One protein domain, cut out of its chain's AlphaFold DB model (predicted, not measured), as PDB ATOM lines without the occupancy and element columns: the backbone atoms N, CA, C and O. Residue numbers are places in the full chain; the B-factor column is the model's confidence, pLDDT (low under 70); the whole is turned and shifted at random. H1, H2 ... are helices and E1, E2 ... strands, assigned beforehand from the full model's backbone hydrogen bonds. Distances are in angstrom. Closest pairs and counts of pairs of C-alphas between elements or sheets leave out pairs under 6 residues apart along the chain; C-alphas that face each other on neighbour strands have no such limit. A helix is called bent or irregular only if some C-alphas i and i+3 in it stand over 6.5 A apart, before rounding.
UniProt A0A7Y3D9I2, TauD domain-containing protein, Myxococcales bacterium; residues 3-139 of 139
ATOM      1  N   ASP A   3     118.630  89.120 139.948       92.62
ATOM      2  CA  ASP A   3     117.221  88.818 140.215       92.62
ATOM      3  C   ASP A   3     117.050  87.350 140.618       92.62
ATOM      4  O   ASP A   3     117.895  86.523 140.279       92.62
ATOM      5  N   ALA A   4     115.969  87.021 141.327       90.12
ATOM      6  CA  ALA A   4     115.647  85.650 141.730       90.12
ATOM      7  C   ALA A   4     114.652  84.950 140.780       90.12
ATOM      8  O   ALA A   4     113.901  84.066 141.197       90.12
ATOM      9  N   SER A   5     114.678  85.272 139.480       86.06
ATOM     10  CA  SER A   5     113.831  84.609 138.470       86.06
ATOM     11  C   SER A   5     113.936  83.073 138.462       86.06
ATOM     12  O   SER A   5     112.895  82.431 138.338       86.06
ATOM     13  N   PRO A   6     115.118  82.438 138.660       85.25
ATOM     14  CA  PRO A   6     115.218  80.972 138.746       85.25
ATOM     15  C   PRO A   6     114.470  80.358 139.934       85.25
ATOM     16  O   PRO A   6     114.275  79.149 139.992       85.25
ATOM     17  N   HIS A   7     114.083  81.182 140.906       84.31
ATOM     18  CA  HIS A   7     113.264  80.801 142.050       84.31
ATOM     19  C   HIS A   7     111.836  81.342 141.931       84.31
ATOM     20  O   HIS A   7     111.162  81.500 142.944       84.31
ATOM     21  N   TYR A   8     111.391  81.655 140.709       87.94
ATOM     22  CA  TYR A   8     110.053  82.167 140.406       87.94
ATOM     23  C   TYR A   8     109.685  83.434 141.200       87.94
ATOM     24  O   TYR A   8     108.515  83.681 141.467       87.94
ATOM     25  N   THR A   9     110.694  84.233 141.570       87.56
ATOM     26  CA  THR A   9     110.553  85.493 142.328       87.56
ATOM     27  C   THR A   9     111.348  86.629 141.660       87.56
ATOM     28  O   THR A   9     112.289  87.179 142.240       87.56
ATOM     29  N   PRO A  10     111.045  86.965 140.389       85.50
ATOM     30  CA  PRO A  10     111.799  87.950 139.601       85.50
ATOM     31  C   PRO A  10     111.739  89.382 140.164       85.50
ATOM     32  O   PRO A  10     112.568  90.224 139.815       85.50
ATOM     33  N   GLU A  11     110.770  89.677 141.028       86.44
ATOM     34  CA  GLU A  11     110.622  90.950 141.734       86.44
ATOM     35  C   GLU A  11     111.716  91.176 142.784       86.44
ATOM     36  O   GLU A  11     112.054  92.319 143.087       86.44
ATOM     37  N   ARG A  12     112.323  90.104 143.311       89.62
ATOM     38  CA  ARG A  12     113.444  90.215 144.247       89.62
ATOM     39  C   ARG A  12     114.724  90.514 143.489       89.62
ATOM     40  O   ARG A  12     115.319  89.626 142.873       89.62
ATOM     41  N   LYS A  13     115.157  91.768 143.576       93.00
ATOM     42  CA  LYS A  13     116.353  92.285 142.915       93.00
ATOM     43  C   LYS A  13     117.327  92.876 143.924       93.00
ATOM     44  O   LYS A  13     116.927  93.358 144.977       93.00
ATOM     45  N   ALA A  14     118.615  92.819 143.600       93.81
ATOM     46  CA  ALA A  14     119.664  93.455 144.393       93.81
ATOM     47  C   ALA A  14     120.870  93.830 143.525       93.81
ATOM     48  O   ALA A  14     121.251  93.104 142.597       93.81
ATOM     49  N   ILE A  15     121.520  94.950 143.840       95.56
ATOM     50  CA  ILE A  15     122.831  95.280 143.279       95.56
ATOM     51  C   ILE A  15     123.909  94.638 144.153       95.56
ATOM     52  O   ILE A  15     123.972  94.841 145.362       95.56
ATOM     53  N   HIS A  16     124.786  93.866 143.516       96.06
ATOM     54  CA  HIS A  16     125.947  93.260 144.146       96.06
ATOM     55  C   HIS A  16     127.206  93.567 143.333       96.06
ATOM     56  O   HIS A  16     127.111  93.727 142.111       96.06
ATOM     57  N   PRO A  17     128.385  93.626 143.976       97.06
ATOM     58  CA  PRO A  17     129.635  93.870 143.273       97.06
ATOM     59  C   PRO A  17     130.005  92.680 142.386       97.06
ATOM     60  O   PRO A  17     129.920  91.533 142.815       97.06
ATOM     61  N   VAL A  18     130.515  92.948 141.180       97.31
ATOM     62  CA  VAL A  18     131.055  91.906 140.280       97.31
ATOM     63  C   VAL A  18     132.255  91.193 140.906       97.31
ATOM     64  O   VAL A  18     132.442  89.992 140.714       97.31
ATOM     65  N   VAL A  19     133.070  91.923 141.674       97.62
ATOM     66  CA  VAL A  19     134.195  91.377 142.437       97.62
ATOM     67  C   VAL A  19     133.969  91.664 143.913       97.62
ATOM     68  O   VAL A  19     134.050  92.818 144.344       97.62
ATOM     69  N   ARG A  20     133.730  90.611 144.694       97.00
ATOM     70  CA  ARG A  20     133.617  90.713 146.151       97.00
ATOM     71  C   ARG A  20     134.934  90.392 146.847       97.00
ATOM     72  O   ARG A  20     135.765  89.657 146.307       97.00
ATOM     73  N   VAL A  21     135.084  90.877 148.075       98.12
ATOM     74  CA  VAL A  21     136.115  90.416 149.016       98.12
ATOM     75  C   VAL A  21     135.510  89.364 149.934       98.12
ATOM     76  O   VAL A  21     134.389  89.504 150.425       98.12
ATOM     77  N   HIS A  22     136.239  88.278 150.144       97.88
ATOM     78  CA  HIS A  22     135.861  87.264 151.107       97.88
ATOM     79  C   HIS A  22     136.106  87.796 152.533       97.88
ATOM     80  O   HIS A  22     137.251  88.117 152.853       97.88
ATOM     81  N   PRO A  23     135.093  87.824 153.421       96.50
ATOM     82  CA  PRO A  23     135.169  88.529 154.708       96.50
ATOM     83  C   PRO A  23     136.246  87.977 155.652       96.50
ATOM     84  O   PRO A  23     136.836  88.725 156.415       96.50
ATOM     85  N   ILE A  24     136.525  86.668 155.584       96.44
ATOM     86  CA  ILE A  24     137.539  86.012 156.430       96.44
ATOM     87  C   ILE A  24     138.929  86.005 155.773       96.44
ATOM     88  O   ILE A  24     139.911  86.394 156.389       96.44
ATOM     89  N   THR A  25     139.040  85.537 154.525       97.25
ATOM     90  CA  THR A  25     140.343  85.326 153.870       97.25
ATOM     91  C   THR A  25     140.915  86.570 153.190       97.25
ATOM     92  O   THR A  25     142.059  86.534 152.744       97.25
ATOM     93  N   GLY A  26     140.126  87.637 153.012       97.00
ATOM     94  CA  GLY A  26     140.521  88.834 152.261       97.00
ATOM     95  C   GLY A  26     140.710  88.610 150.753       97.00
ATOM     96  O   GLY A  26     141.055  89.538 150.021       97.00
ATOM     97  N   ARG A  27     140.489  87.388 150.251       98.12
ATOM     98  CA  ARG A  27     140.667  87.056 148.834       98.12
ATOM     99  C   ARG A  27     139.541  87.639 147.990       98.12
ATOM    100  O   ARG A  27     138.390  87.700 148.419       98.12
ATOM    101  N   LYS A  28     139.872  88.026 146.760       98.06
ATOM    102  CA  LYS A  28     138.896  88.499 145.775       98.06
ATOM    103  C   LYS A  28     138.251  87.311 145.068       98.06
ATOM    104  O   LYS A  28     138.949  86.368 144.701       98.06
ATOM    105  N   SER A  29     136.942  87.382 144.850       97.19
ATOM    106  CA  SER A  29     136.186  86.397 144.073       97.19
ATOM    107  C   SER A  29     135.243  87.097 143.106       97.19
ATOM    108  O   SER A  29     134.653  88.126 143.443       97.19
ATOM    109  N   LEU A  30     135.067  86.510 141.922       97.44
ATOM    110  CA  LEU A  30     133.985  86.897 141.025       97.44
ATOM    111  C   LEU A  30     132.651  86.503 141.665       97.44
ATOM    112  O   LEU A  30     132.488  85.375 142.132       97.44
ATOM    113  N   PHE A  31     131.716  87.447 141.696       96.88
ATOM    114  CA  PHE A  31     130.376  87.285 142.250       96.88
ATOM    115  C   PHE A  31     129.325  87.570 141.176       96.88
ATOM    116  O   PHE A  31     128.416  88.378 141.334       96.88
ATOM    117  N   VAL A  32     129.494  86.883 140.051       96.56
ATOM    118  CA  VAL A  32     128.567  86.857 138.919       96.56
ATOM    119  C   VAL A  32     128.261  85.411 138.592       96.56
ATOM    120  O   VAL A  32     129.143  84.568 138.715       96.56
ATOM    121  N   ASN A  33     127.042  85.104 138.178       93.25
ATOM    122  CA  ASN A  33     126.666  83.764 137.750       93.25
ATOM    123  C   ASN A  33     125.566  83.835 136.688       93.25
ATOM    124  O   ASN A  33     124.829  84.815 136.608       93.25
ATOM    125  N   GLU A  34     125.462  82.781 135.890       90.12
ATOM    126  CA  GLU A  34     124.513  82.695 134.775       90.12
ATOM    127  C   GLU A  34     123.046  82.722 135.236       90.12
ATOM    128  O   GLU A  34     122.183  83.303 134.580       90.12
ATOM    129  N   HIS A  35     122.760  82.152 136.407       89.56
ATOM    130  CA  HIS A  35     121.392  81.978 136.877       89.56
ATOM    131  C   HIS A  35     120.764  83.260 137.422       89.56
ATOM    132  O   HIS A  35     119.596  83.494 137.149       89.56
ATOM    133  N   PHE A  36     121.496  84.104 138.145       93.69
ATOM    134  CA  PHE A  36     120.947  85.254 138.875       93.69
ATOM    135  C   PHE A  36     121.423  86.600 138.327       93.69
ATOM    136  O   PHE A  36     120.704  87.591 138.446       93.69
ATOM    137  N   THR A  37     122.625  86.689 137.751       95.25
ATOM    138  CA  THR A  37     123.182  87.975 137.314       95.25
ATOM    139  C   THR A  37     122.578  88.403 135.978       95.25
ATOM    140  O   THR A  37     122.637  87.666 135.000       95.25
ATOM    141  N   ARG A  38     122.011  89.615 135.928       94.12
ATOM    142  CA  ARG A  38     121.357  90.170 134.725       94.12
ATOM    143  C   ARG A  38     122.061  91.368 134.124       94.12
ATOM    144  O   ARG A  38     121.926  91.637 132.940       94.12
ATOM    145  N   ARG A  39     122.731  92.160 134.960       95.25
ATOM    146  CA  ARG A  39     123.255  93.457 134.532       95.25
ATOM    147  C   ARG A  39     124.466  93.873 135.348       95.25
ATOM    148  O   ARG A  39     124.407  93.835 136.579       95.25
ATOM    149  N   ILE A  40     125.515  94.333 134.674       96.75
ATOM    150  CA  ILE A  40     126.517  95.238 135.251       96.75
ATOM    151  C   ILE A  40     125.945  96.640 135.102       96.75
ATOM    152  O   ILE A  40     125.674  97.063 133.980       96.75
ATOM    153  N   VAL A  41     125.657  97.308 136.215       96.19
ATOM    154  CA  VAL A  41     124.775  98.485 136.206       96.19
ATOM    155  C   VAL A  41     125.459  99.711 135.613       96.19
ATOM    156  O   VAL A  41     124.777 100.586 135.108       96.19
ATOM    157  N   GLU A  42     126.787  99.739 135.606       95.38
ATOM    158  CA  GLU A  42     127.637 100.827 135.120       95.38
ATOM    159  C   GLU A  42     127.867 100.807 133.596       95.38
ATOM    160  O   GLU A  42     128.448 101.738 133.047       95.38
ATOM    161  N   LEU A  43     127.438  99.751 132.898       94.56
ATOM    162  CA  LEU A  43     127.654  99.566 131.454       94.56
ATOM    163  C   LEU A  43     126.355  99.741 130.667       94.56
ATOM    164  O   LEU A  43     125.284  99.595 131.247       94.56
ATOM    165  N   SER A  44     126.406  99.952 129.350       93.19
ATOM    166  CA  SER A  44     125.230  99.778 128.474       93.19
ATOM    167  C   SER A  44     124.806  98.303 128.386       93.19
ATOM    168  O   SER A  44     125.544  97.409 128.812       93.19
ATOM    169  N   HIS A  45     123.597  98.021 127.883       93.19
ATOM    170  CA  HIS A  45     123.087  96.647 127.817       93.19
ATOM    171  C   HIS A  45     124.019  95.748 127.001       93.19
ATOM    172  O   HIS A  45     124.395  94.680 127.471       93.19
ATOM    173  N   GLU A  46     124.454  96.212 125.832       93.06
ATOM    174  CA  GLU A  46     125.328  95.450 124.935       93.06
ATOM    175  C   GLU A  46     126.696  95.163 125.567       93.06
ATOM    176  O   GLU A  46     127.175  94.028 125.535       93.06
ATOM    177  N   GLU A  47     127.300  96.164 126.210       94.75
ATOM    178  CA  GLU A  47     128.576  96.008 126.919       94.75
ATOM    179  C   GLU A  47     128.456  95.042 128.102       94.75
ATOM    180  O   GLU A  47     129.333  94.202 128.319       94.75
ATOM    181  N   SER A  48     127.361  95.134 128.860       96.12
ATOM    182  CA  SER A  48     127.097  94.236 129.980       96.12
ATOM    183  C   SER A  48     126.881  92.807 129.520       96.12
ATOM    184  O   SER A  48     127.456  91.914 130.130       96.12
ATOM    185  N   GLU A  49     126.094  92.569 128.472       95.56
ATOM    186  CA  GLU A  49     125.885  91.224 127.925       95.56
ATOM    187  C   GLU A  49     127.210  90.597 127.481       95.56
ATOM    188  O   GLU A  49     127.528  89.459 127.839       95.56
ATOM    189  N   LEU A  50     128.038  91.366 126.767       97.31
ATOM    190  CA  LEU A  50     129.338  90.898 126.298       97.31
ATOM    191  C   LEU A  50     130.266  90.541 127.466       97.31
ATOM    192  O   LEU A  50     130.845  89.447 127.490       97.31
ATOM    193  N   LEU A  51     130.405  91.441 128.445       97.62
ATOM    194  CA  LEU A  51     131.317  91.240 129.566       97.62
ATOM    195  C   LEU A  51     130.810  90.171 130.538       97.62
ATOM    196  O   LEU A  51     131.591  89.309 130.940       97.62
ATOM    197  N   LEU A  52     129.523  90.181 130.896       97.12
ATOM    198  CA  LEU A  52     128.940  89.143 131.748       97.12
ATOM    199  C   LEU A  52     129.073  87.778 131.096       97.12
ATOM    200  O   LEU A  52     129.560  86.862 131.752       97.12
ATOM    201  N   GLY A  53     128.741  87.656 129.809       97.00
ATOM    202  CA  GLY A  53     128.903  86.406 129.078       97.00
ATOM    203  C   GLY A  53     130.350  85.910 129.082       97.00
ATOM    204  O   GLY A  53     130.601  84.714 129.219       97.00
ATOM    205  N   TYR A  54     131.333  86.808 128.965       98.06
ATOM    206  CA  TYR A  54     132.741  86.433 129.107       98.06
ATOM    207  C   TYR A  54     133.070  85.939 130.524       98.06
ATOM    208  O   TYR A  54     133.702  84.891 130.674       98.06
ATOM    209  N   LEU A  55     132.650  86.674 131.558       97.75
ATOM    210  CA  LEU A  55     132.958  86.351 132.951       97.75
ATOM    211  C   LEU A  55     132.306  85.038 133.395       97.75
ATOM    212  O   LEU A  55     132.979  84.226 134.031       97.75
ATOM    213  N   THR A  56     131.048  84.790 133.025       95.81
ATOM    214  CA  THR A  56     130.341  83.537 133.335       95.81
ATOM    215  C   THR A  56     130.997  82.344 132.635       95.81
ATOM    216  O   THR A  56     131.284  81.338 133.284       95.81
ATOM    217  N   ARG A  57     131.371  82.476 131.353       95.94
ATOM    218  CA  ARG A  57     132.159  81.448 130.640       95.94
ATOM    219  C   ARG A  57     133.557  81.248 131.221       95.94
ATOM    220  O   ARG A  57     134.134  80.171 131.100       95.94
ATOM    221  N   TRP A  58     134.158  82.285 131.799       96.69
ATOM    222  CA  TRP A  58     135.477  82.174 132.413       96.69
ATOM    223  C   TRP A  58     135.439  81.354 133.699       96.69
ATOM    224  O   TRP A  58     136.275  80.464 133.864       96.69
ATOM    225  N   VAL A  59     134.488  81.641 134.594       95.75
ATOM    226  CA  VAL A  59     134.367  80.942 135.884       95.75
ATOM    227  C   VAL A  59     133.927  79.486 135.729       95.75
ATOM    228  O   VAL A  59     134.262  78.674 136.582       95.75
ATOM    229  N   SER A  60     133.262  79.130 134.624       94.12
ATOM    230  CA  SER A  60     132.852  77.750 134.326       94.12
ATOM    231  C   SER A  60     133.945  76.880 133.689       94.12
ATOM    232  O   SER A  60     133.724  75.693 133.443       94.12
ATOM    233  N   LYS A  61     135.144  77.424 133.421       96.12
ATOM    234  CA  LYS A  61     136.237  76.658 132.799       96.12
ATOM    235  C   LYS A  61     136.643  75.451 133.663       96.12
ATOM    236  O   LYS A  61     136.885  75.641 134.854       96.12
ATOM    237  N   PRO A  62     136.892  74.264 133.069       96.06
ATOM    238  CA  PRO A  62     137.194  73.033 133.812       96.06
ATOM    239  C   PRO A  62     138.340  73.123 134.829       96.06
ATOM    240  O   PRO A  62     138.314  72.471 135.862       96.06
ATOM    241  N   ARG A  63     139.344  73.973 134.587       96.94
ATOM    242  CA  ARG A  63     140.458  74.186 135.531       96.94
ATOM    243  C   ARG A  63     140.048  74.798 136.881       96.94
ATOM    244  O   ARG A  63     140.874  74.856 137.783       96.94
ATOM    245  N   PHE A  64     138.835  75.338 136.985       96.19
ATOM    246  CA  PHE A  64     138.281  75.920 138.209       96.19
ATOM    247  C   PHE A  64     137.216  75.027 138.846       96.19
ATOM    248  O   PHE A  64     136.620  75.419 139.846       96.19
ATOM    249  N   THR A  65     136.937  73.857 138.266       96.56
ATOM    250  CA  THR A  65     135.821  73.015 138.686       96.56
ATOM    251  C   THR A  65     136.304  71.699 139.275       96.56
ATOM    252  O   THR A  65     137.368  71.177 138.948       96.56
ATOM    253  N   VAL A  66     135.475  71.152 140.157       96.00
ATOM    254  CA  VAL A  66     135.547  69.760 140.583       96.00
ATOM    255  C   VAL A  66     134.198  69.125 140.265       96.00
ATOM    256  O   VAL A  66     133.152  69.726 140.516       96.00
ATOM    257  N   ARG A  67     134.210  67.926 139.682       94.94
ATOM    258  CA  ARG A  67     132.998  67.137 139.440       94.94
ATOM    259  C   ARG A  67     133.022  65.936 140.366       94.94
ATOM    260  O   ARG A  67     133.987  65.177 140.358       94.94
ATOM    261  N   TYR A  68     131.959  65.771 141.142       94.75
ATOM    262  CA  TYR A  68     131.839  64.684 142.103       94.75
ATOM    263  C   TYR A  68     130.669  63.771 141.743       94.75
ATOM    264  O   TYR A  68     129.561  64.247 141.487       94.75
ATOM    265  N   ARG A  69     130.921  62.459 141.732       93.19
ATOM    266  CA  ARG A  69     129.888  61.435 141.571       93.19
ATOM    267  C   ARG A  69     129.397  61.023 142.953       93.19
ATOM    268  O   ARG A  69     130.163  60.486 143.741       93.19
ATOM    269  N   TRP A  70     128.128  61.296 143.231       93.50
ATOM    270  CA  TRP A  70     127.521  61.030 144.532       93.50
ATOM    271  C   TRP A  70     127.414  59.531 144.822       93.50
ATOM    272  O   TRP A  70     127.089  58.746 143.933       93.50
ATOM    273  N   SER A  71     127.652  59.165 146.080       93.12
ATOM    274  CA  SER A  71     127.372  57.848 146.653       93.12
ATOM    275  C   SER A  71     126.652  58.013 147.989       93.12
ATOM    276  O   SER A  71     126.721  59.080 148.611       93.12
ATOM    277  N   GLU A  72     125.972  56.961 148.435       93.88
ATOM    278  CA  GLU A  72     125.309  56.939 149.739       93.88
ATOM    279  C   GLU A  72     126.281  57.330 150.865       93.88
ATOM    280  O   GLU A  72     127.463  56.981 150.841       93.88
ATOM    281  N   GLY A  73     125.795  58.131 151.816       95.69
ATOM    282  CA  GLY A  73     126.593  58.658 152.925       95.69
ATOM    283  C   GLY A  73     127.531  59.821 152.572       95.69
ATOM    284  O   GLY A  73     128.143  60.388 153.476       95.69
ATOM    285  N   THR A  74     127.641  60.230 151.299       96.75
ATOM    286  CA  THR A  74     128.441  61.413 150.933       96.75
ATOM    287  C   THR A  74     127.849  62.679 151.553       96.75
ATOM    288  O   THR A  74     126.681  63.004 151.342       96.75
ATOM    289  N   ILE A  75     128.707  63.467 152.202       97.06
ATOM    290  CA  ILE A  75     128.416  64.840 152.615       97.06
ATOM    291  C   ILE A  75     129.356  65.778 151.859       97.06
ATOM    292  O   ILE A  75     130.573  65.594 151.880       97.06
ATOM    293  N   ALA A  76     128.797  66.802 151.214       96.62
ATOM    294  CA  ALA A  76     129.571  67.886 150.624       96.62
ATOM    295  C   ALA A  76     129.343  69.181 151.402       96.62
ATOM    296  O   ALA A  76     128.215  69.510 151.768       96.62
ATOM    297  N   MET A  77     130.417  69.937 151.594       97.38
ATOM    298  CA  MET A  77     130.382  71.286 152.143       97.38
ATOM    299  C   MET A  77     131.166  72.198 151.209       97.38
ATOM    300  O   MET A  77     132.269  71.857 150.781       97.38
ATOM    301  N   TRP A  78     130.600  73.356 150.889       97.38
ATOM    302  CA  TRP A  78     131.249  74.350 150.042       97.38
ATOM    303  C   TRP A  78     131.041  75.752 150.600       97.38
ATOM    304  O   TRP A  78     130.059  76.036 151.288       97.38
ATOM    305  N   ASP A  79     131.971  76.644 150.275       97.31
ATOM    306  CA  ASP A  79     131.874  78.049 150.639       97.31
ATOM    307  C   ASP A  79     131.131  78.838 149.556       97.31
ATOM    308  O   ASP A  79     131.706  79.272 148.554       97.31
ATOM    309  N   ASN A  80     129.838  79.079 149.781       96.38
ATOM    310  CA  ASN A  80     128.975  79.785 148.833       96.38
ATOM    311  C   ASN A  80     129.407  81.242 148.555       96.38
ATOM    312  O   ASN A  80     128.862  81.884 147.659       96.38
ATOM    313  N   ARG A  81     130.382  81.788 149.298       95.94
ATOM    314  CA  ARG A  81     130.936  83.130 149.061       95.94
ATOM    315  C   ARG A  81     131.950  83.151 147.918       95.94
ATOM    316  O   ARG A  81     132.211  84.225 147.381       95.94
ATOM    317  N   CYS A  82     132.524  82.005 147.545       96.00
ATOM    318  CA  CYS A  82     133.546  81.916 146.497       96.00
ATOM    319  C   CYS A  82     133.387  80.721 145.547       96.00
ATOM    320  O   CYS A  82     134.292  80.444 144.763       96.00
ATOM    321  N   THR A  83     132.261  80.011 145.595       96.62
ATOM    322  CA  THR A  83     131.986  78.874 144.706       96.62
ATOM    323  C   THR A  83     130.668  79.048 143.971       96.62
ATOM    324  O   THR A  83     129.705  79.572 144.527       96.62
ATOM    325  N   GLN A  84     130.606  78.513 142.758       95.94
ATOM    326  CA  GLN A  84     129.359  78.239 142.048       95.94
ATOM    327  C   GLN A  84     129.188  76.727 141.940       95.94
ATOM    328  O   GLN A  84     130.169  75.986 141.984       95.94
ATOM    329  N   HIS A  85     127.947  76.270 141.821       94.44
ATOM    330  CA  HIS A  85     127.632  74.856 141.671       94.44
ATOM    331  C   HIS A  85     126.498  74.678 140.668       94.44
ATOM    332  O   HIS A  85     125.657  75.557 140.500       94.44
ATOM    333  N   HIS A  86     126.497  73.525 140.010       91.19
ATOM    334  CA  HIS A  86     125.524  73.146 138.998       91.19
ATOM    335  C   HIS A  86     125.178  71.668 139.184       91.19
ATOM    336  O   HIS A  86     126.064  70.852 139.458       91.19
ATOM    337  N   VAL A  87     123.899  71.329 139.047       90.81
ATOM    338  CA  VAL A  87     123.437  69.939 139.031       90.81
ATOM    339  C   VAL A  87     123.411  69.473 137.585       90.81
ATOM    340  O   VAL A  87     122.727  70.070 136.766       90.81
ATOM    341  N   LEU A  88     124.165  68.422 137.273       90.88
ATOM    342  CA  LEU A  88     124.074  67.770 135.971       90.88
ATOM    343  C   LEU A  88     122.846  66.862 135.954       90.88
ATOM    344  O   LEU A  88     122.628  66.115 136.905       90.88
ATOM    345  N   ASP A  89     122.069  66.955 134.882       89.38
ATOM    346  CA  ASP A  89     120.914  66.098 134.613       89.38
ATOM    347  C   ASP A  89     121.357  64.867 133.803       89.38
ATOM    348  O   ASP A  89     120.983  64.670 132.652       89.38
ATOM    349  N   ASP A  90     122.302  64.111 134.367       90.94
ATOM    350  CA  ASP A  90     122.968  62.967 133.732       90.94
ATOM    351  C   ASP A  90     122.739  61.652 134.494       90.94
ATOM    352  O   ASP A  90     123.592  60.760 134.496       90.94
ATOM    353  N   PHE A  91     121.593  61.535 135.165       89.19
ATOM    354  CA  PHE A  91     121.220  60.385 135.984       89.19
ATOM    355  C   PHE A  91     119.820  59.875 135.631       89.19
ATOM    356  O   PHE A  91     118.972  60.616 135.146       89.19
ATOM    357  N   GLU A  92     119.582  58.592 135.892       91.31
ATOM    358  CA  GLU A  92     118.264  57.976 135.747       91.31
ATOM    359  C   GLU A  92     117.566  57.897 137.108       91.31
ATOM    360  O   GLU A  92     118.196  57.612 138.129       91.31
ATOM    361  N   GLY A  93     116.250  58.114 137.115       90.88
ATOM    362  CA  GLY A  93     115.428  58.037 138.322       90.88
ATOM    363  C   GLY A  93     115.472  59.292 139.197       90.88
ATOM    364  O   GLY A  93     115.867  60.375 138.770       90.88
ATOM    365  N   GLU A  94     115.001  59.152 140.435       91.38
ATOM    366  CA  GLU A  94     114.913  60.257 141.390       91.38
ATOM    367  C   GLU A  94     116.231  60.447 142.152       91.38
ATOM    368  O   GLU A  94     116.841  59.494 142.640       91.38
ATOM    369  N   ARG A  95     116.647  61.708 142.310       91.19
ATOM    370  CA  ARG A  95     117.788  62.095 143.143       91.19
ATOM    371  C   ARG A  95     117.354  63.115 144.188       91.19
ATOM    372  O   ARG A  95     117.108  64.274 143.865       91.19
ATOM    373  N   VAL A  96     117.343  62.699 145.452       92.69
ATOM    374  CA  VAL A  96     116.986  63.554 146.594       92.69
ATOM    375  C   VAL A  96     118.230  63.890 147.412       92.69
ATOM    376  O   VAL A  96     119.000  63.008 147.783       92.69
ATOM    377  N   ILE A  97     118.431  65.176 147.710       93.81
ATOM    378  CA  ILE A  97     119.519  65.670 148.563       93.81
ATOM    379  C   ILE A  97     118.943  66.639 149.586       93.81
ATOM    380  O   ILE A  97     118.183  67.540 149.242       93.81
ATOM    381  N   GLN A  98     119.356  66.481 150.842       96.06
ATOM    382  CA  GLN A  98     119.042  67.428 151.906       96.06
ATOM    383  C   GLN A  98     120.109  68.525 151.946       96.06
ATOM    384  O   GLN A  98     121.306  68.234 151.961       96.06
ATOM    385  N   ARG A  99     119.683  69.793 151.954       96.44
ATOM    386  CA  ARG A  99     120.586  70.950 151.984       96.44
ATOM    387  C   ARG A  99     120.316  71.810 153.208       96.44
ATOM    388  O   ARG A  99     119.201  72.284 153.399       96.44
ATOM    389  N   VAL A 100     121.374  72.088 153.961       97.06
ATOM    390  CA  VAL A 100     121.387  73.109 155.011       97.06
ATOM    391  C   VAL A 100     122.230  74.279 154.523       97.06
ATOM    392  O   VAL A 100     123.352  74.087 154.057       97.06
ATOM    393  N   THR A 101     121.691  75.491 154.627       96.44
ATOM    394  CA  THR A 101     122.398  76.722 154.263       96.44
ATOM    395  C   THR A 101     122.646  77.543 155.519       96.44
ATOM    396  O   THR A 101     121.713  77.848 156.257       96.44
ATOM    397  N   VAL A 102     123.901  77.929 155.746       95.75
ATOM    398  CA  VAL A 102     124.262  78.879 156.803       95.75
ATOM    399  C   VAL A 102     124.096  80.299 156.267       95.75
ATOM    400  O   VAL A 102     124.508  80.592 155.143       95.75
ATOM    401  N   MET A 103     123.487  81.179 157.065       94.81
ATOM    402  CA  MET A 103     123.291  82.580 156.692       94.81
ATOM    403  C   MET A 103     124.634  83.281 156.456       94.81
ATOM    404  O   MET A 103     125.575  83.135 157.235       94.81
ATOM    405  N   GLY A 104     124.710  84.018 155.348       92.00
ATOM    406  CA  GLY A 104     125.910  84.731 154.922       92.00
ATOM    407  C   GLY A 104     125.947  86.196 155.356       92.00
ATOM    408  O   GLY A 104     125.031  86.712 155.992       92.00
ATOM    409  N   ASP A 105     127.027  86.864 154.964       94.00
ATOM    410  CA  ASP A 105     127.249  88.298 155.110       94.00
ATOM    411  C   ASP A 105     126.707  89.097 153.911       94.00
ATOM    412  O   ASP A 105     126.415  88.542 152.847       94.00
ATOM    413  N   GLN A 106     126.632  90.425 154.050       94.69
ATOM    414  CA  GLN A 106     126.421  91.311 152.902       94.69
ATOM    415  C   GLN A 106     127.708  91.405 152.058       94.69
ATOM    416  O   GLN A 106     128.749  91.793 152.594       94.69
ATOM    417  N   PRO A 107     127.672  91.095 150.746       96.12
ATOM    418  CA  PRO A 107     128.866  91.118 149.903       96.12
ATOM    419  C   PRO A 107     129.518  92.504 149.826       96.12
ATOM    420  O   PRO A 107     128.904  93.457 149.354       96.12
ATOM    421  N   GLN A 108     130.791  92.594 150.215       97.25
ATOM    422  CA  GLN A 108     131.586  93.823 150.128       97.25
ATOM    423  C   GLN A 108     132.393  93.877 148.830       97.25
ATOM    424  O   GLN A 108     133.005  92.882 148.427       97.25
ATOM    425  N   ALA A 109     132.414  95.041 148.181       96.69
ATOM    426  CA  ALA A 109     133.149  95.254 146.939       96.69
ATOM    427  C   ALA A 109     134.670  95.271 147.169       96.69
ATOM    428  O   ALA A 109     135.157  95.778 148.175       96.69
ATOM    429  N   ALA A 110     135.444  94.755 146.210       96.31
ATOM    430  CA  ALA A 110     136.911  94.802 146.262       96.31
ATOM    431  C   ALA A 110     137.518  96.191 146.028       96.31
ATOM    432  O   ALA A 110     138.704  96.396 146.293       96.31
ATOM    433  N   ALA A 111     136.721  97.110 145.497       94.88
ATOM    434  CA  ALA A 111     137.020  98.519 145.328       94.88
ATOM    435  C   ALA A 111     135.687  99.277 145.207       94.88
ATOM    436  O   ALA A 111     134.702  98.670 144.772       94.88
ATOM    437  N   PRO A 112     135.641 100.574 145.555       93.25
ATOM    438  CA  PRO A 112     134.474 101.399 145.267       93.25
ATOM    439  C   PRO A 112     134.211 101.465 143.750       93.25
ATOM    440  O   PRO A 112     135.167 101.381 142.962       93.25
ATOM    441  N   PRO A 113     132.941 101.610 143.323       90.00
ATOM    442  CA  PRO A 113     132.615 101.803 141.918       90.00
ATOM    443  C   PRO A 113     133.281 103.088 141.413       90.00
ATOM    444  O   PRO A 113     133.308 104.107 142.097       90.00
ATOM    445  N   ARG A 114     133.871 103.019 140.218       92.81
ATOM    446  CA  ARG A 114     134.500 104.182 139.566       92.81
ATOM    447  C   ARG A 114     133.529 104.973 138.697       92.81
ATOM    448  O   ARG A 114     133.828 106.106 138.341       92.81
ATOM    449  N   TYR A 115     132.430 104.338 138.313       93.62
ATOM    450  CA  TYR A 115     131.447 104.863 137.384       93.62
ATOM    451  C   TYR A 115     130.075 104.758 138.030       93.62
ATOM    452  O   TYR A 115     129.799 103.788 138.737       93.62
ATOM    453  N   GLU A 116     129.237 105.750 137.763       93.44
ATOM    454  CA  GLU A 116     127.824 105.695 138.112       93.44
ATOM    455  C   GLU A 116     127.092 104.660 137.245       93.44
ATOM    456  O   GLU A 116     127.564 104.320 136.150       93.44
ATOM    457  N   PRO A 117     125.919 104.176 137.686       93.38
ATOM    458  CA  PRO A 117     125.055 103.378 136.837       93.38
ATOM    459  C   PRO A 117     124.774 104.060 135.489       93.38
ATOM    460  O   PRO A 117     124.635 105.281 135.384       93.38
ATOM    461  N   PHE A 118     124.669 103.259 134.433       91.12
ATOM    462  CA  PHE A 118     124.497 103.720 133.065       91.12
ATOM    463  C   PHE A 118     123.190 104.514 132.901       91.12
ATOM    464  O   PHE A 118     122.088 103.963 132.915       91.12
ATOM    465  N   GLY A 119     123.323 105.833 132.723       79.31
ATOM    466  CA  GLY A 119     122.211 106.790 132.777       79.31
ATOM    467  C   GLY A 119     121.983 107.626 131.513       79.31
ATOM    468  O   GLY A 119     121.272 108.627 131.575       79.31
ATOM    469  N   GLY A 120     122.568 107.260 130.364       70.06
ATOM    470  CA  GLY A 120     122.510 108.061 129.127       70.06
ATOM    471  C   GLY A 120     121.088 108.407 128.642       70.06
ATOM    472  O   GLY A 120     120.110 107.752 129.014       70.06
ATOM    473  N   ARG A 121     120.947 109.436 127.786       68.12
ATOM    474  CA  ARG A 121     119.644 109.841 127.208       68.12
ATOM    475  C   ARG A 121     118.954 108.654 126.536       68.12
ATOM    476  O   ARG A 121     119.585 107.907 125.794       68.12
ATOM    477  N   PHE A 122     117.656 108.488 126.798       68.88
ATOM    478  CA  PHE A 122     116.885 107.410 126.187       68.88
ATOM    479  C   PHE A 122     116.759 107.644 124.680       68.88
ATOM    480  O   PHE A 122     116.376 108.729 124.247       68.88
ATOM    481  N   SER A 123     117.082 106.625 123.897       74.56
ATOM    482  CA  SER A 123     116.901 106.615 122.451       74.56
ATOM    483  C   SER A 123     116.415 105.241 121.999       74.56
ATOM    484  O   SER A 123     116.420 104.278 122.770       74.56
ATOM    485  N   ALA A 124     116.051 105.129 120.721       75.06
ATOM    486  CA  ALA A 124     115.778 103.837 120.097       75.06
ATOM    487  C   ALA A 124     116.976 102.870 120.154       75.06
ATOM    488  O   ALA A 124     116.781 101.684 119.947       75.06
ATOM    489  N   ALA A 125     118.193 103.333 120.457       74.81
ATOM    490  CA  ALA A 125     119.354 102.468 120.661       74.81
ATOM    491  C   ALA A 125     119.491 101.974 122.116       74.81
ATOM    492  O   ALA A 125     120.111 100.948 122.353       74.81
ATOM    493  N   SER A 126     118.883 102.655 123.096       79.94
ATOM    494  CA  SER A 126     119.019 102.335 124.528       79.94
ATOM    495  C   SER A 126     117.750 101.729 125.141       79.94
ATOM    496  O   SER A 126     117.553 101.784 126.356       79.94
ATOM    497  N   TRP A 127     116.811 101.235 124.328       84.88
ATOM    498  CA  TRP A 127     115.532 100.726 124.844       84.88
ATOM    499  C   TRP A 127     115.711  99.497 125.740       84.88
ATOM    500  O   TRP A 127     114.959  99.325 126.698       84.88
ATOM    501  N   ARG A 128     116.746  98.689 125.477       88.38
ATOM    502  CA  ARG A 128     117.118  97.520 126.292       88.38
ATOM    503  C   ARG A 128     117.660  97.893 127.673       88.38
ATOM    504  O   ARG A 128     117.710  97.043 128.554       88.38
ATOM    505  N   ASP A 129     117.998  99.164 127.894       91.00
ATOM    506  CA  ASP A 129     118.393  99.689 129.206       91.00
ATOM    507  C   ASP A 129     117.200 100.126 130.060       91.00
ATOM    508  O   ASP A 129     117.375 100.459 131.232       91.00
ATOM    509  N   LYS A 130     115.980 100.124 129.503       87.94
ATOM    510  CA  LYS A 130     114.771 100.523 130.232       87.94
ATOM    511  C   LYS A 130     114.587  99.758 131.554       87.94
ATOM    512  O   LYS A 130     114.409 100.432 132.562       87.94
ATOM    513  N   PRO A 131     114.727  98.416 131.616       88.50
ATOM    514  CA  PRO A 131     114.531  97.686 132.870       88.50
ATOM    515  C   PRO A 131     115.512  98.088 133.977       88.50
ATOM    516  O   PRO A 131     115.145  98.090 135.148       88.50
ATOM    517  N   LEU A 132     116.755  98.435 133.618       90.38
ATOM    518  CA  LEU A 132     117.740  98.934 134.578       90.38
ATOM    519  C   LEU A 132     117.337 100.318 135.096       90.38
ATOM    520  O   LEU A 132     117.412 100.565 136.292       90.38
ATOM    521  N   LYS A 133     116.896 101.211 134.204       87.31
ATOM    522  CA  LYS A 133     116.452 102.559 134.584       87.31
ATOM    523  C   LYS A 133     115.225 102.540 135.482       87.31
ATOM    524  O   LYS A 133     115.171 103.336 136.408       87.31
ATOM    525  N   ASP A 134     114.262 101.673 135.188       88.69
ATOM    526  CA  ASP A 134     113.049 101.535 135.992       88.69
ATOM    527  C   ASP A 134     113.419 101.050 137.404       88.69
ATOM    528  O   ASP A 134     113.053 101.689 138.380       88.69
ATOM    529  N   PHE A 135     114.284 100.033 137.506       89.94
ATOM    530  CA  PHE A 135     114.810  99.551 138.787       89.94
ATOM    531  C   PHE A 135     115.540 100.644 139.595       89.94
ATOM    532  O   PHE A 135     115.255 100.831 140.768       89.94
ATOM    533  N   LEU A 136     116.430 101.419 138.965       90.12
ATOM    534  CA  LEU A 136     117.184 102.491 139.640       90.12
ATOM    535  C   LEU A 136     116.335 103.711 140.047       90.12
ATOM    536  O   LEU A 136     116.859 104.618 140.684       90.12
ATOM    537  N   ARG A 137     115.074 103.798 139.607       86.12
ATOM    538  CA  ARG A 137     114.131 104.854 140.016       86.12
ATOM    539  C   ARG A 137     113.245 104.434 141.185       86.12
ATOM    540  O   ARG A 137     112.610 105.302 141.778       86.12
ATOM    541  N   GLU A 138     113.123 103.131 141.414       75.81
ATOM    542  CA  GLU A 138     112.283 102.537 142.456       75.81
ATOM    543  C   GLU A 138     113.039 102.353 143.785       75.81
ATOM    544  O   GLU A 138     112.391 102.346 144.832       75.81
ATOM    545  N   ASP A 139     114.374 102.244 143.735       56.28
ATOM    546  CA  ASP A 139     115.302 102.236 144.886       56.28
ATOM    547  C   ASP A 139     115.656 103.658 145.373       56.28
ATOM    548  O   ASP A 139     115.810 103.836 146.606       56.28
TER     549      ASP A 139
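Overview. This is residues 3 to 139 of the 139 residues of the protein "TauD domain-containing protein" of Myxococcales bacterium (UniProt A0A7Y3D9I2). With little regular structure, a small hairpin, E2 and E3, and two helices, H1 and H2, are joined by long unnamed stretches; residues 60 to 126 loop out to make the length, and residues 89 to 94 stick out. The 137 printed residues, 39 in named elements, run E1, E2, E3, H1, H2, class mixed. The whole is loose, radius of gyration of the C-alphas 17.8 A, spanning 58 by 37 by 29 A.

Along the chain. E2 is residues 19 to 21, from C-alpha 19 at (134.195, 91.377, 142.437); E3 is 28 to 30; E1 is 9 to 14, 12.3 A long. H1 is 45 to 59, 21.0 A; irregular H2, 127 to 138, is 18.0 A, with C-alphas 128 and 131 7.1 A apart, ending at C-alpha 138 (112.283, 102.537, 142.456).

Arrangement. Hairpin E2 and E3 is antiparallel, N 20 to O 29 2.9 A, within hydrogen-bond range. Residues 20 to 21 also pair antiparallel with 108 to 109. H1 and H2 are close but not clearly touching, closest C-alphas His 45 and Asp 129 5.8 A apart, about perpendicular at 85 degrees. E1 pairs with no named strand. O i to N i+4 pairs are within range throughout H1 and in 6 of 8 in H2.

Size, cuts and confidence. The farthest C-alphas, Glu 72 and Arg 121, are 57.8 A apart. The printed part has no cut; links E3 to H1 and H1 to H2 are long. Residues 121 to 122 and 139 have pLDDT under 70.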